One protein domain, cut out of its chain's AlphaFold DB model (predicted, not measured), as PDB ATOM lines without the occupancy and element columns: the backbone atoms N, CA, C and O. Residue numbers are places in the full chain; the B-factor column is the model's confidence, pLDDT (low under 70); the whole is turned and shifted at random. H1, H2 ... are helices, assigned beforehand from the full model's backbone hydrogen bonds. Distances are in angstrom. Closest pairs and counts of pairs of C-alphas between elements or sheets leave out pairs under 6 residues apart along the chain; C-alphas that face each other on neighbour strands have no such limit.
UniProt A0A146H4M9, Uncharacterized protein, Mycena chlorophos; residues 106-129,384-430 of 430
ATOM      1  N   GLU A 106       7.650 -49.183 -49.672       83.62
ATOM      2  CA  GLU A 106       7.267 -48.565 -48.397       83.62
ATOM      3  C   GLU A 106       8.449 -48.519 -47.408       83.62
ATOM      4  O   GLU A 106       8.664 -47.521 -46.726       83.62
ATOM      5  N   ASP A 107       9.281 -49.563 -47.406       83.62
ATOM      6  CA  ASP A 107      10.487 -49.638 -46.581       83.62
ATOM      7  C   ASP A 107      11.570 -48.627 -46.998       83.62
ATOM      8  O   ASP A 107      12.224 -48.038 -46.137       83.62
ATOM      9  N   THR A 108      11.715 -48.333 -48.293       80.62
ATOM     10  CA  THR A 108      12.581 -47.255 -48.795       80.62
ATOM     11  C   THR A 108      12.061 -45.883 -48.378       80.62
ATOM     12  O   THR A 108      12.858 -45.028 -48.000       80.62
ATOM     13  N   ILE A 109      10.744 -45.657 -48.404       80.06
ATOM     14  CA  ILE A 109      10.151 -44.387 -47.951       80.06
ATOM     15  C   ILE A 109      10.420 -44.191 -46.459       80.06
ATOM     16  O   ILE A 109      10.993 -43.173 -46.074       80.06
ATOM     17  N   ARG A 110      10.113 -45.195 -45.631       86.44
ATOM     18  CA  ARG A 110      10.403 -45.159 -44.189       86.44
ATOM     19  C   ARG A 110      11.886 -44.967 -43.904       86.44
ATOM     20  O   ARG A 110      12.244 -44.250 -42.972       86.44
ATOM     21  N   PHE A 111      12.757 -45.590 -44.699       87.50
ATOM     22  CA  PHE A 111      14.195 -45.381 -44.596       87.50
ATOM     23  C   PHE A 111      14.563 -43.918 -44.871       87.50
ATOM     24  O   PHE A 111      15.226 -43.304 -44.038       87.50
ATOM     25  N   LEU A 112      14.095 -43.330 -45.973       84.12
ATOM     26  CA  LEU A 112      14.367 -41.928 -46.306       84.12
ATOM     27  C   LEU A 112      13.830 -40.963 -45.236       84.12
ATOM     28  O   LEU A 112      14.520 -40.016 -44.863       84.12
ATOM     29  N   GLU A 113      12.648 -41.231 -44.682       84.62
ATOM     30  CA  GLU A 113      12.100 -40.478 -43.547       84.62
ATOM     31  C   GLU A 113      12.975 -40.619 -42.291       84.62
ATOM     32  O   GLU A 113      13.202 -39.644 -41.567       84.62
ATOM     33  N   SER A 114      13.526 -41.813 -42.047       88.69
ATOM     34  CA  SER A 114      14.409 -42.078 -40.906       88.69
ATOM     35  C   SER A 114      15.726 -41.299 -40.967       88.69
ATOM     36  O   SER A 114      16.290 -40.989 -39.916       88.69
ATOM     37  N   LEU A 115      16.178 -40.911 -42.169       86.69
ATOM     38  CA  LEU A 115      17.363 -40.068 -42.344       86.69
ATOM     39  C   LEU A 115      17.155 -38.648 -41.811       86.69
ATOM     40  O   LEU A 115      18.137 -37.957 -41.546       86.69
ATOM     41  N   ARG A 116      15.900 -38.195 -41.650       85.12
ATOM     42  CA  ARG A 116      15.565 -36.839 -41.177       85.12
ATOM     43  C   ARG A 116      16.366 -35.760 -41.918       85.12
ATOM     44  O   ARG A 116      16.938 -34.863 -41.301       85.12
ATOM     45  N   LEU A 117      16.483 -35.903 -43.239       83.44
ATOM     46  CA  LEU A 117      17.223 -34.957 -44.069       83.44
ATOM     47  C   LEU A 117      16.526 -33.595 -44.036       83.44
ATOM     48  O   LEU A 117      15.317 -33.499 -44.255       83.44
ATOM     49  N   CYS A 118      17.299 -32.548 -43.759       74.62
ATOM     50  CA  CYS A 118      16.803 -31.182 -43.803       74.62
ATOM     51  C   CYS A 118      16.563 -30.775 -45.257       74.62
ATOM     52  O   CYS A 118      17.373 -31.085 -46.135       74.62
ATOM     53  N   ARG A 119      15.471 -30.050 -45.501       68.94
ATOM     54  CA  ARG A 119      15.241 -29.402 -46.791       68.94
ATOM     55  C   ARG A 119      15.894 -28.021 -46.797       68.94
ATOM     56  O   ARG A 119      15.876 -27.318 -45.783       68.94
ATOM     57  N   SER A 120      16.507 -27.662 -47.918       65.94
ATOM     58  CA  SER A 120      16.946 -26.302 -48.212       65.94
ATOM     59  C   SER A 120      15.729 -25.414 -48.507       65.94
ATOM     60  O   SER A 120      14.582 -25.865 -48.539       65.94
ATOM     61  N   PHE A 121      15.979 -24.131 -48.765       58.09
ATOM     62  CA  PHE A 121      14.939 -23.208 -49.220       58.09
ATOM     63  C   PHE A 121      14.350 -23.588 -50.594       58.09
ATOM     64  O   PHE A 121      13.212 -23.238 -50.889       58.09
ATOM     65  N   THR A 122      15.096 -24.324 -51.426       57.31
ATOM     66  CA  THR A 122      14.654 -24.800 -52.750       57.31
ATOM     67  C   THR A 122      13.794 -26.068 -52.679       57.31
ATOM     68  O   THR A 122      13.465 -26.632 -53.715       57.31
ATOM     69  N   ASP A 123      13.411 -26.511 -51.473       64.50
ATOM     70  CA  ASP A 123      12.777 -27.813 -51.196       64.50
ATOM     71  C   ASP A 123      13.676 -29.024 -51.532       64.50
ATOM     72  O   ASP A 123      13.244 -30.177 -51.477       64.50
ATOM     73  N   GLU A 124      14.957 -28.777 -51.819       71.81
ATOM     74  CA  GLU A 124      15.953 -29.806 -52.103       71.81
ATOM     75  C   GLU A 124      16.541 -30.378 -50.809       71.81
ATOM     76  O   GLU A 124      16.634 -29.716 -49.775       71.81
ATOM     77  N   LEU A 125      16.957 -31.642 -50.841       76.56
ATOM     78  CA  LEU A 125      17.553 -32.293 -49.677       76.56
ATOM     79  C   LEU A 125      18.983 -31.790 -49.455       76.56
ATOM     80  O   LEU A 125      19.870 -32.017 -50.275       76.56
ATOM     81  N   SER A 126      19.229 -31.167 -48.304       82.62
ATOM     82  CA  SER A 126      20.539 -30.637 -47.941       82.62
ATOM     83  C   SER A 126      21.315 -31.635 -47.081       82.62
ATOM     84  O   SER A 126      21.253 -31.641 -45.848       82.62
ATOM     85  N   ILE A 127      22.077 -32.506 -47.743       84.69
ATOM     86  CA  ILE A 127      22.898 -33.527 -47.069       84.69
ATOM     87  C   ILE A 127      23.989 -32.878 -46.212       84.69
ATOM     88  O   ILE A 127      24.313 -33.381 -45.138       84.69
ATOM     89  N   ILE A 128      24.500 -31.713 -46.618       87.00
ATOM     90  CA  ILE A 128      25.497 -30.963 -45.846       87.00
ATOM     91  C   ILE A 128      24.961 -30.443 -44.502       87.00
ATOM     92  O   ILE A 128      25.762 -30.102 -43.638       87.00
ATOM     93  N   LEU A 129      23.644 -30.443 -44.272       89.00
ATOM     94  CA  LEU A 129      23.033 -30.138 -42.971       89.00
ATOM     95  C   LEU A 129      22.622 -31.395 -42.189       89.00
ATOM     96  O   LEU A 129      22.267 -31.304 -41.011       89.00
ATOM     97  N   ASP A 384      40.012 -40.749 -45.350       81.62
ATOM     98  CA  ASP A 384      41.336 -41.316 -45.635       81.62
ATOM     99  C   ASP A 384      41.365 -42.844 -45.481       81.62
ATOM    100  O   ASP A 384      42.287 -43.501 -45.975       81.62
ATOM    101  N   ASP A 385      40.332 -43.394 -44.836       86.62
ATOM    102  CA  ASP A 385      40.140 -44.807 -44.535       86.62
ATOM    103  C   ASP A 385      38.887 -45.367 -45.252       86.62
ATOM    104  O   ASP A 385      37.818 -44.742 -45.181       86.62
ATOM    105  N   PRO A 386      38.988 -46.531 -45.931       90.12
ATOM    106  CA  PRO A 386      37.856 -47.144 -46.621       90.12
ATOM    107  C   PRO A 386      36.672 -47.448 -45.708       90.12
ATOM    108  O   PRO A 386      35.535 -47.236 -46.123       90.12
ATOM    109  N   ALA A 387      36.919 -47.911 -44.480       91.50
ATOM    110  CA  ALA A 387      35.849 -48.282 -43.562       91.50
ATOM    111  C   ALA A 387      35.094 -47.039 -43.073       91.50
ATOM    112  O   ALA A 387      33.868 -47.070 -42.984       91.50
ATOM    113  N   THR A 388      35.788 -45.921 -42.842       86.56
ATOM    114  CA  THR A 388      35.143 -44.637 -42.521       86.56
ATOM    115  C   THR A 388      34.273 -44.129 -43.673       86.56
ATOM    116  O   THR A 388      33.148 -43.683 -43.438       86.56
ATOM    117  N   GLN A 389      34.746 -44.207 -44.926       87.81
ATOM    118  CA  GLN A 389      33.924 -43.790 -46.070       87.81
ATOM    119  C   GLN A 389      32.735 -44.728 -46.279       87.81
ATOM    120  O   GLN A 389      31.621 -44.258 -46.486       87.81
ATOM    121  N   GLU A 390      32.935 -46.039 -46.166       91.69
ATOM    122  CA  GLU A 390      31.854 -47.022 -46.227       91.69
ATOM    123  C   GLU A 390      30.805 -46.775 -45.133       91.69
ATOM    124  O   GLU A 390      29.615 -46.694 -45.440       91.69
ATOM    125  N   ALA A 391      31.217 -46.559 -43.882       89.56
ATOM    126  CA  ALA A 391      30.308 -46.237 -42.781       89.56
ATOM    127  C   ALA A 391      29.479 -44.971 -43.064       89.56
ATOM    128  O   ALA A 391      28.278 -44.938 -42.796       89.56
ATOM    129  N   TYR A 392      30.087 -43.950 -43.671       87.31
ATOM    130  CA  TYR A 392      29.377 -42.737 -44.070       87.31
ATOM    131  C   TYR A 392      28.409 -42.961 -45.236       87.31
ATOM    132  O   TYR A 392      27.298 -42.445 -45.218       87.31
ATOM    133  N   VAL A 393      28.798 -43.711 -46.268       90.38
ATOM    134  CA  VAL A 393      27.950 -43.949 -47.452       90.38
ATOM    135  C   VAL A 393      26.751 -44.816 -47.084       90.38
ATOM    136  O   VAL A 393      25.621 -44.543 -47.488       90.38
ATOM    137  N   THR A 394      26.991 -45.859 -46.292       92.25
ATOM    138  CA  THR A 394      25.987 -46.861 -45.922       92.25
ATOM    139  C   THR A 394      24.843 -46.292 -45.092       92.25
ATOM    140  O   THR A 394      23.757 -46.867 -45.119       92.25
ATOM    141  N   GLN A 395      25.032 -45.151 -44.421       90.75
ATOM    142  CA  GLN A 395      23.949 -44.479 -43.701       90.75
ATOM    143  C   GLN A 395      22.873 -43.911 -44.641       90.75
ATOM    144  O   GLN A 395      21.756 -43.698 -44.197       90.75
ATOM    145  N   PHE A 396      23.186 -43.693 -45.923       90.56
ATOM    146  CA  PHE A 396      22.261 -43.143 -46.922       90.56
ATOM    147  C   PHE A 396      21.710 -44.199 -47.890       90.56
ATOM    148  O   PHE A 396      20.943 -43.866 -48.792       90.56
ATOM    149  N   LEU A 397      22.090 -45.469 -47.726       91.06
ATOM    150  CA  LEU A 397      21.629 -46.561 -48.580       91.06
ATOM    151  C   LEU A 397      20.590 -47.418 -47.841       91.06
ATOM    152  O   LEU A 397      20.887 -47.885 -46.737       91.06
ATOM    153  N   PRO A 398      19.414 -47.690 -48.443       91.31
ATOM    154  CA  PRO A 398      18.459 -48.636 -47.874       91.31
ATOM    155  C   PRO A 398      19.140 -49.990 -47.610       91.31
ATOM    156  O   PRO A 398      19.898 -50.432 -48.479       91.31
ATOM    157  N   PRO A 399      18.881 -50.668 -46.473       91.00
ATOM    158  CA  PRO A 399      19.573 -51.908 -46.110       91.00
ATOM    159  C   PRO A 399      19.551 -52.973 -47.214       91.00
ATOM    160  O   PRO A 399      20.598 -53.509 -47.571       91.00
ATOM    161  N   ASP A 400      18.393 -53.189 -47.840       90.75
ATOM    162  CA  ASP A 400      18.229 -54.185 -48.905       90.75
ATOM    163  C   ASP A 400      19.095 -53.880 -50.133       90.75
ATOM    164  O   ASP A 400      19.668 -54.780 -50.750       90.75
ATOM    165  N   PHE A 401      19.232 -52.596 -50.483       90.62
ATOM    166  CA  PHE A 401      20.101 -52.177 -51.576       90.62
ATOM    167  C   PHE A 401      21.571 -52.248 -51.165       90.62
ATOM    168  O   PHE A 401      22.377 -52.798 -51.914       90.62
ATOM    169  N   ARG A 402      21.915 -51.737 -49.979       93.25
ATOM    170  CA  ARG A 402      23.270 -51.736 -49.412       93.25
ATOM    171  C   ARG A 402      23.883 -53.136 -49.409       93.25
ATOM    172  O   ARG A 402      25.026 -53.297 -49.830       93.25
ATOM    173  N   ASP A 403      23.106 -54.125 -48.976       93.94
ATOM    174  CA  ASP A 403      23.574 -55.497 -48.774       93.94
ATOM    175  C   ASP A 403      23.538 -56.329 -50.079       93.94
ATOM    176  O   ASP A 403      24.089 -57.431 -50.140       93.94
ATOM    177  N   SER A 404      22.955 -55.781 -51.155       94.69
ATOM    178  CA  SER A 404      22.973 -56.374 -52.498       94.69
ATOM    179  C   SER A 404      24.348 -56.277 -53.177       94.69
ATOM    180  O   SER A 404      25.195 -55.450 -52.830       94.69
ATOM    181  N   ASP A 405      24.574 -57.083 -54.221       95.88
ATOM    182  CA  ASP A 405      25.795 -56.994 -55.038       95.88
ATOM    183  C   ASP A 405      25.961 -55.614 -55.693       95.88
ATOM    184  O   ASP A 405      27.076 -55.096 -55.772       95.88
ATOM    185  N   ALA A 406      24.853 -54.986 -56.103       93.62
ATOM    186  CA  ALA A 406      24.861 -53.646 -56.681       93.62
ATOM    187  C   ALA A 406      25.251 -52.572 -55.653       93.62
ATOM    188  O   ALA A 406      26.063 -51.700 -55.969       93.62
ATOM    189  N   GLY A 407      24.731 -52.651 -54.423       93.50
ATOM    190  CA  GLY A 407      25.076 -51.721 -53.342       93.50
ATOM    191  C   GLY A 407      26.536 -51.834 -52.921       93.50
ATOM    192  O   GLY A 407      27.239 -50.825 -52.863       93.50
ATOM    193  N   ARG A 408      27.040 -53.059 -52.738       95.12
ATOM    194  CA  ARG A 408      28.463 -53.304 -52.444       95.12
ATOM    195  C   ARG A 408      29.377 -52.805 -53.562       95.12
ATOM    196  O   ARG A 408      30.412 -52.197 -53.289       95.12
ATOM    197  N   PHE A 409      28.982 -53.006 -54.820       95.56
ATOM    198  CA  PHE A 409      29.714 -52.471 -55.967       95.56
ATOM    199  C   PHE A 409      29.709 -50.935 -55.993       95.56
ATOM    200  O   PHE A 409      30.747 -50.328 -56.262       95.56
ATOM    201  N   LEU A 410      28.578 -50.294 -55.674       93.56
ATOM    202  CA  LEU A 410      28.490 -48.837 -55.553       93.56
ATOM    203  C   LEU A 410      29.422 -48.311 -54.456       93.56
ATOM    204  O   LEU A 410      30.204 -47.408 -54.730       93.56
ATOM    205  N   ILE A 411      29.387 -48.890 -53.255       93.50
ATOM    206  CA  ILE A 411      30.247 -48.494 -52.126       93.50
ATOM    207  C   ILE A 411      31.729 -48.600 -52.509       93.50
ATOM    208  O   ILE A 411      32.489 -47.647 -52.332       93.50
ATOM    209  N   ALA A 412      32.134 -49.720 -53.117       93.12
ATOM    210  CA  ALA A 412      33.506 -49.907 -53.586       93.12
ATOM    211  C   ALA A 412      33.907 -48.860 -54.641       93.12
ATOM    212  O   ALA A 412      35.034 -48.355 -54.633       93.12
ATOM    213  N   ARG A 413      32.983 -48.492 -55.540       93.06
ATOM    214  CA  ARG A 413      33.205 -47.419 -56.517       93.06
ATOM    215  C   ARG A 413      33.303 -46.049 -55.862       93.06
ATOM    216  O   ARG A 413      34.173 -45.284 -56.264       93.06
ATOM    217  N   VAL A 414      32.461 -45.741 -54.879       91.38
ATOM    218  CA  VAL A 414      32.544 -44.483 -54.125       91.38
ATOM    219  C   VAL A 414      33.932 -44.349 -53.512       91.38
ATOM    220  O   VAL A 414      34.584 -43.339 -53.749       91.38
ATOM    221  N   TRP A 415      34.442 -45.389 -52.850       90.38
ATOM    222  CA  TRP A 415      35.811 -45.369 -52.331       90.38
ATOM    223  C   TRP A 415      36.858 -45.132 -53.422       90.38
ATOM    224  O   TRP A 415      37.754 -44.306 -53.270       90.38
ATOM    225  N   HIS A 416      36.746 -45.833 -54.550       90.19
ATOM    226  CA  HIS A 416      37.730 -45.718 -55.622       90.19
ATOM    227  C   HIS A 416      37.771 -44.320 -56.262       90.19
ATOM    228  O   HIS A 416      38.853 -43.814 -56.552       90.19
ATOM    229  N   TRP A 417      36.608 -43.700 -56.484       87.75
ATOM    230  CA  TRP A 417      36.485 -42.448 -57.242       87.75
ATOM    231  C   TRP A 417      36.418 -41.194 -56.368       87.75
ATOM    232  O   TRP A 417      36.836 -40.124 -56.803       87.75
ATOM    233  N   LEU A 418      35.898 -41.315 -55.148       85.94
ATOM    234  CA  LEU A 418      35.609 -40.201 -54.242       85.94
ATOM    235  C   LEU A 418      36.468 -40.256 -52.977       85.94
ATOM    236  O   LEU A 418      36.109 -39.670 -51.956       85.94
ATOM    237  N   ARG A 419      37.611 -40.949 -53.019       83.88
ATOM    238  CA  ARG A 419      38.556 -40.987 -51.900       83.88
ATOM    239  C   ARG A 419      38.902 -39.570 -51.432       83.88
ATOM    240  O   ARG A 419      39.276 -38.719 -52.239       83.88
ATOM    241  N   GLY A 420      38.782 -39.327 -50.126       76.75
ATOM    242  CA  GLY A 420      39.024 -38.013 -49.522       76.75
ATOM    243  C   GLY A 420      37.950 -36.952 -49.808       76.75
ATOM    244  O   GLY A 420      38.129 -35.805 -49.397       76.75
ATOM    245  N   ARG A 421      36.843 -37.297 -50.484       75.31
ATOM    246  CA  ARG A 421      35.729 -36.386 -50.794       75.31
ATOM    247  C   ARG A 421      34.436 -36.797 -50.083       75.31
ATOM    248  O   ARG A 421      34.074 -37.968 -50.040       75.31
ATOM    249  N   CYS A 422      33.732 -35.803 -49.554       65.81
ATOM    250  CA  CYS A 422      32.407 -35.882 -48.944       65.81
ATOM    251  C   CYS A 422      31.249 -35.762 -49.945       65.81
ATOM    252  O   CYS A 422      30.109 -36.041 -49.574       65.81
ATOM    253  N   GLU A 423      31.515 -35.381 -51.199       61.91
ATOM    254  CA  GLU A 423      30.527 -35.363 -52.290       61.91
ATOM    255  C   GLU A 423      30.161 -36.791 -52.718       61.91
ATOM    256  O   GLU A 423      30.582 -37.277 -53.761       61.91
ATOM    257  N   VAL A 424      29.398 -37.501 -51.891       50.62
ATOM    258  CA  VAL A 424      28.886 -38.834 -52.244       50.62
ATOM    259  C   VAL A 424      27.521 -38.738 -52.942       50.62
ATOM    260  O   VAL A 424      27.164 -39.637 -53.696       50.62
ATOM    261  N   PHE A 425      26.770 -37.642 -52.762       45.12
ATOM    262  CA  PHE A 425      25.352 -37.596 -53.154       45.12
ATOM    263  C   PHE A 425      24.859 -36.300 -53.830       45.12
ATOM    264  O   PHE A 425      23.671 -36.203 -54.112       45.12
ATOM    265  N   CYS A 426      25.725 -35.332 -54.156       34.34
ATOM    266  CA  CYS A 426      25.297 -34.109 -54.863       34.34
ATOM    267  C   CYS A 426      25.234 -34.248 -56.396       34.34
ATOM    268  O   CYS A 426      24.873 -33.296 -57.076       34.34
ATOM    269  N   CYS A 427      25.541 -35.418 -56.965       27.64
ATOM    270  CA  CYS A 427      25.207 -35.682 -58.362       27.64
ATOM    271  C   CYS A 427      23.730 -36.080 -58.449       27.64
ATOM    272  O   CYS A 427      23.397 -37.266 -58.481       27.64
ATOM    273  N   THR A 428      22.843 -35.088 -58.504       27.06
ATOM    274  CA  THR A 428      21.595 -35.241 -59.250       27.06
ATOM    275  C   THR A 428      21.988 -35.689 -60.658       27.06
ATOM    276  O   THR A 428      22.631 -34.962 -61.413       27.06
ATOM    277  N   TYR A 429      21.717 -36.954 -60.981       20.77
ATOM    278  CA  TYR A 429      21.761 -37.393 -62.371       20.77
ATOM    279  C   TYR A 429      20.756 -36.520 -63.147       20.77
ATOM    280  O   TYR A 429      19.618 -36.416 -62.679       20.77
ATOM    281  N   PRO A 430      21.158 -35.871 -64.257       26.64
ATOM    282  CA  PRO A 430      20.245 -35.084 -65.085       26.64
ATOM    283  C   PRO A 430      19.105 -35.932 -65.664       26.64
ATOM    284  O   PRO A 430      19.347 -37.128 -65.965       26.64
TER     285      PRO A 430
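AT A GLANCE: This is residues 106 to 129 and 384 to 430 of the 430 residues of an uncharacterized protein of Mycena chlorophos (UniProt A0A146H4M9). Two helices, H2 and H4, cross at a steep angle, with the very short H3 at the turn between them; H1 is set off to one side of this group, across from H3 and touching no helix. A long loop, residues 115 to 129, leads away from H1, and a tail, residues 419 to 430, turns in from the end of H4 and then trails away. You will find 71 printed residues with four named helices, H1 to H4 in order, no named strand, and the class all helix. The whole is only just compact, close to loose, with a radius of gyration of the C-alphas of 12.9 A and spans of 32 by 27 by 25 A.

HOW THE PARTS SIT: Begin with H1, residues 106 to 114, which is near H3, residues 399 to 402, with 6 pairs of C-alphas within 10 A. H1 is apart from H2, residues 386 to 394, and from H4, residues 405 to 418. H2 touches H4, which meets it with residues 411 to 415 alone; their closest C-alphas, those of Glu 390 and Ile 411, are 6.3 A apart. These two run opposite ways at a steep tilt of 58 degrees. H3 is close to H2 but not clearly touching, the closest C-alphas being Thr 394 and Arg 402 at 6.6 A. H3 is likewise close to H4 but not clearly touching, at 5.3 A between the C-alphas of Phe 401 and Gly 407. In H1, H2 and H4 every O i to N i+4 pair is within hydrogen-bond range; H3 is too short for such a pair, and its one O i to N i+3 pair is within range.

IN THESE COORDINATES: Find C-alpha 106 at (7.267, -48.565, -48.397), where H1 begins; it runs 12.2 A to Ser 114. H2 runs 11.9 A from Pro 386 to Thr 394, and H3 5.0 A from Pro 399 to Arg 402. H4, the longest helix, runs 19.5 A from C-alpha 405 at (25.795, -56.994, -55.038) to C-alpha 418 at (35.609, -40.201, -54.242).

THE WHOLE: The C-alphas of Phe 121 and Asp 405, the two farthest apart, are 36.0 A apart. Residues 130 to 383 are not printed, and C-alphas 129 and 384 are 21.6 A apart across this cut, which the link from H1 to H2 spans. The links H2 to H3 and H3 to H4 are tight. Look for pLDDT under 70 at residues 119 to 123 and 422 to 430; the mean of the printed part is 80.0.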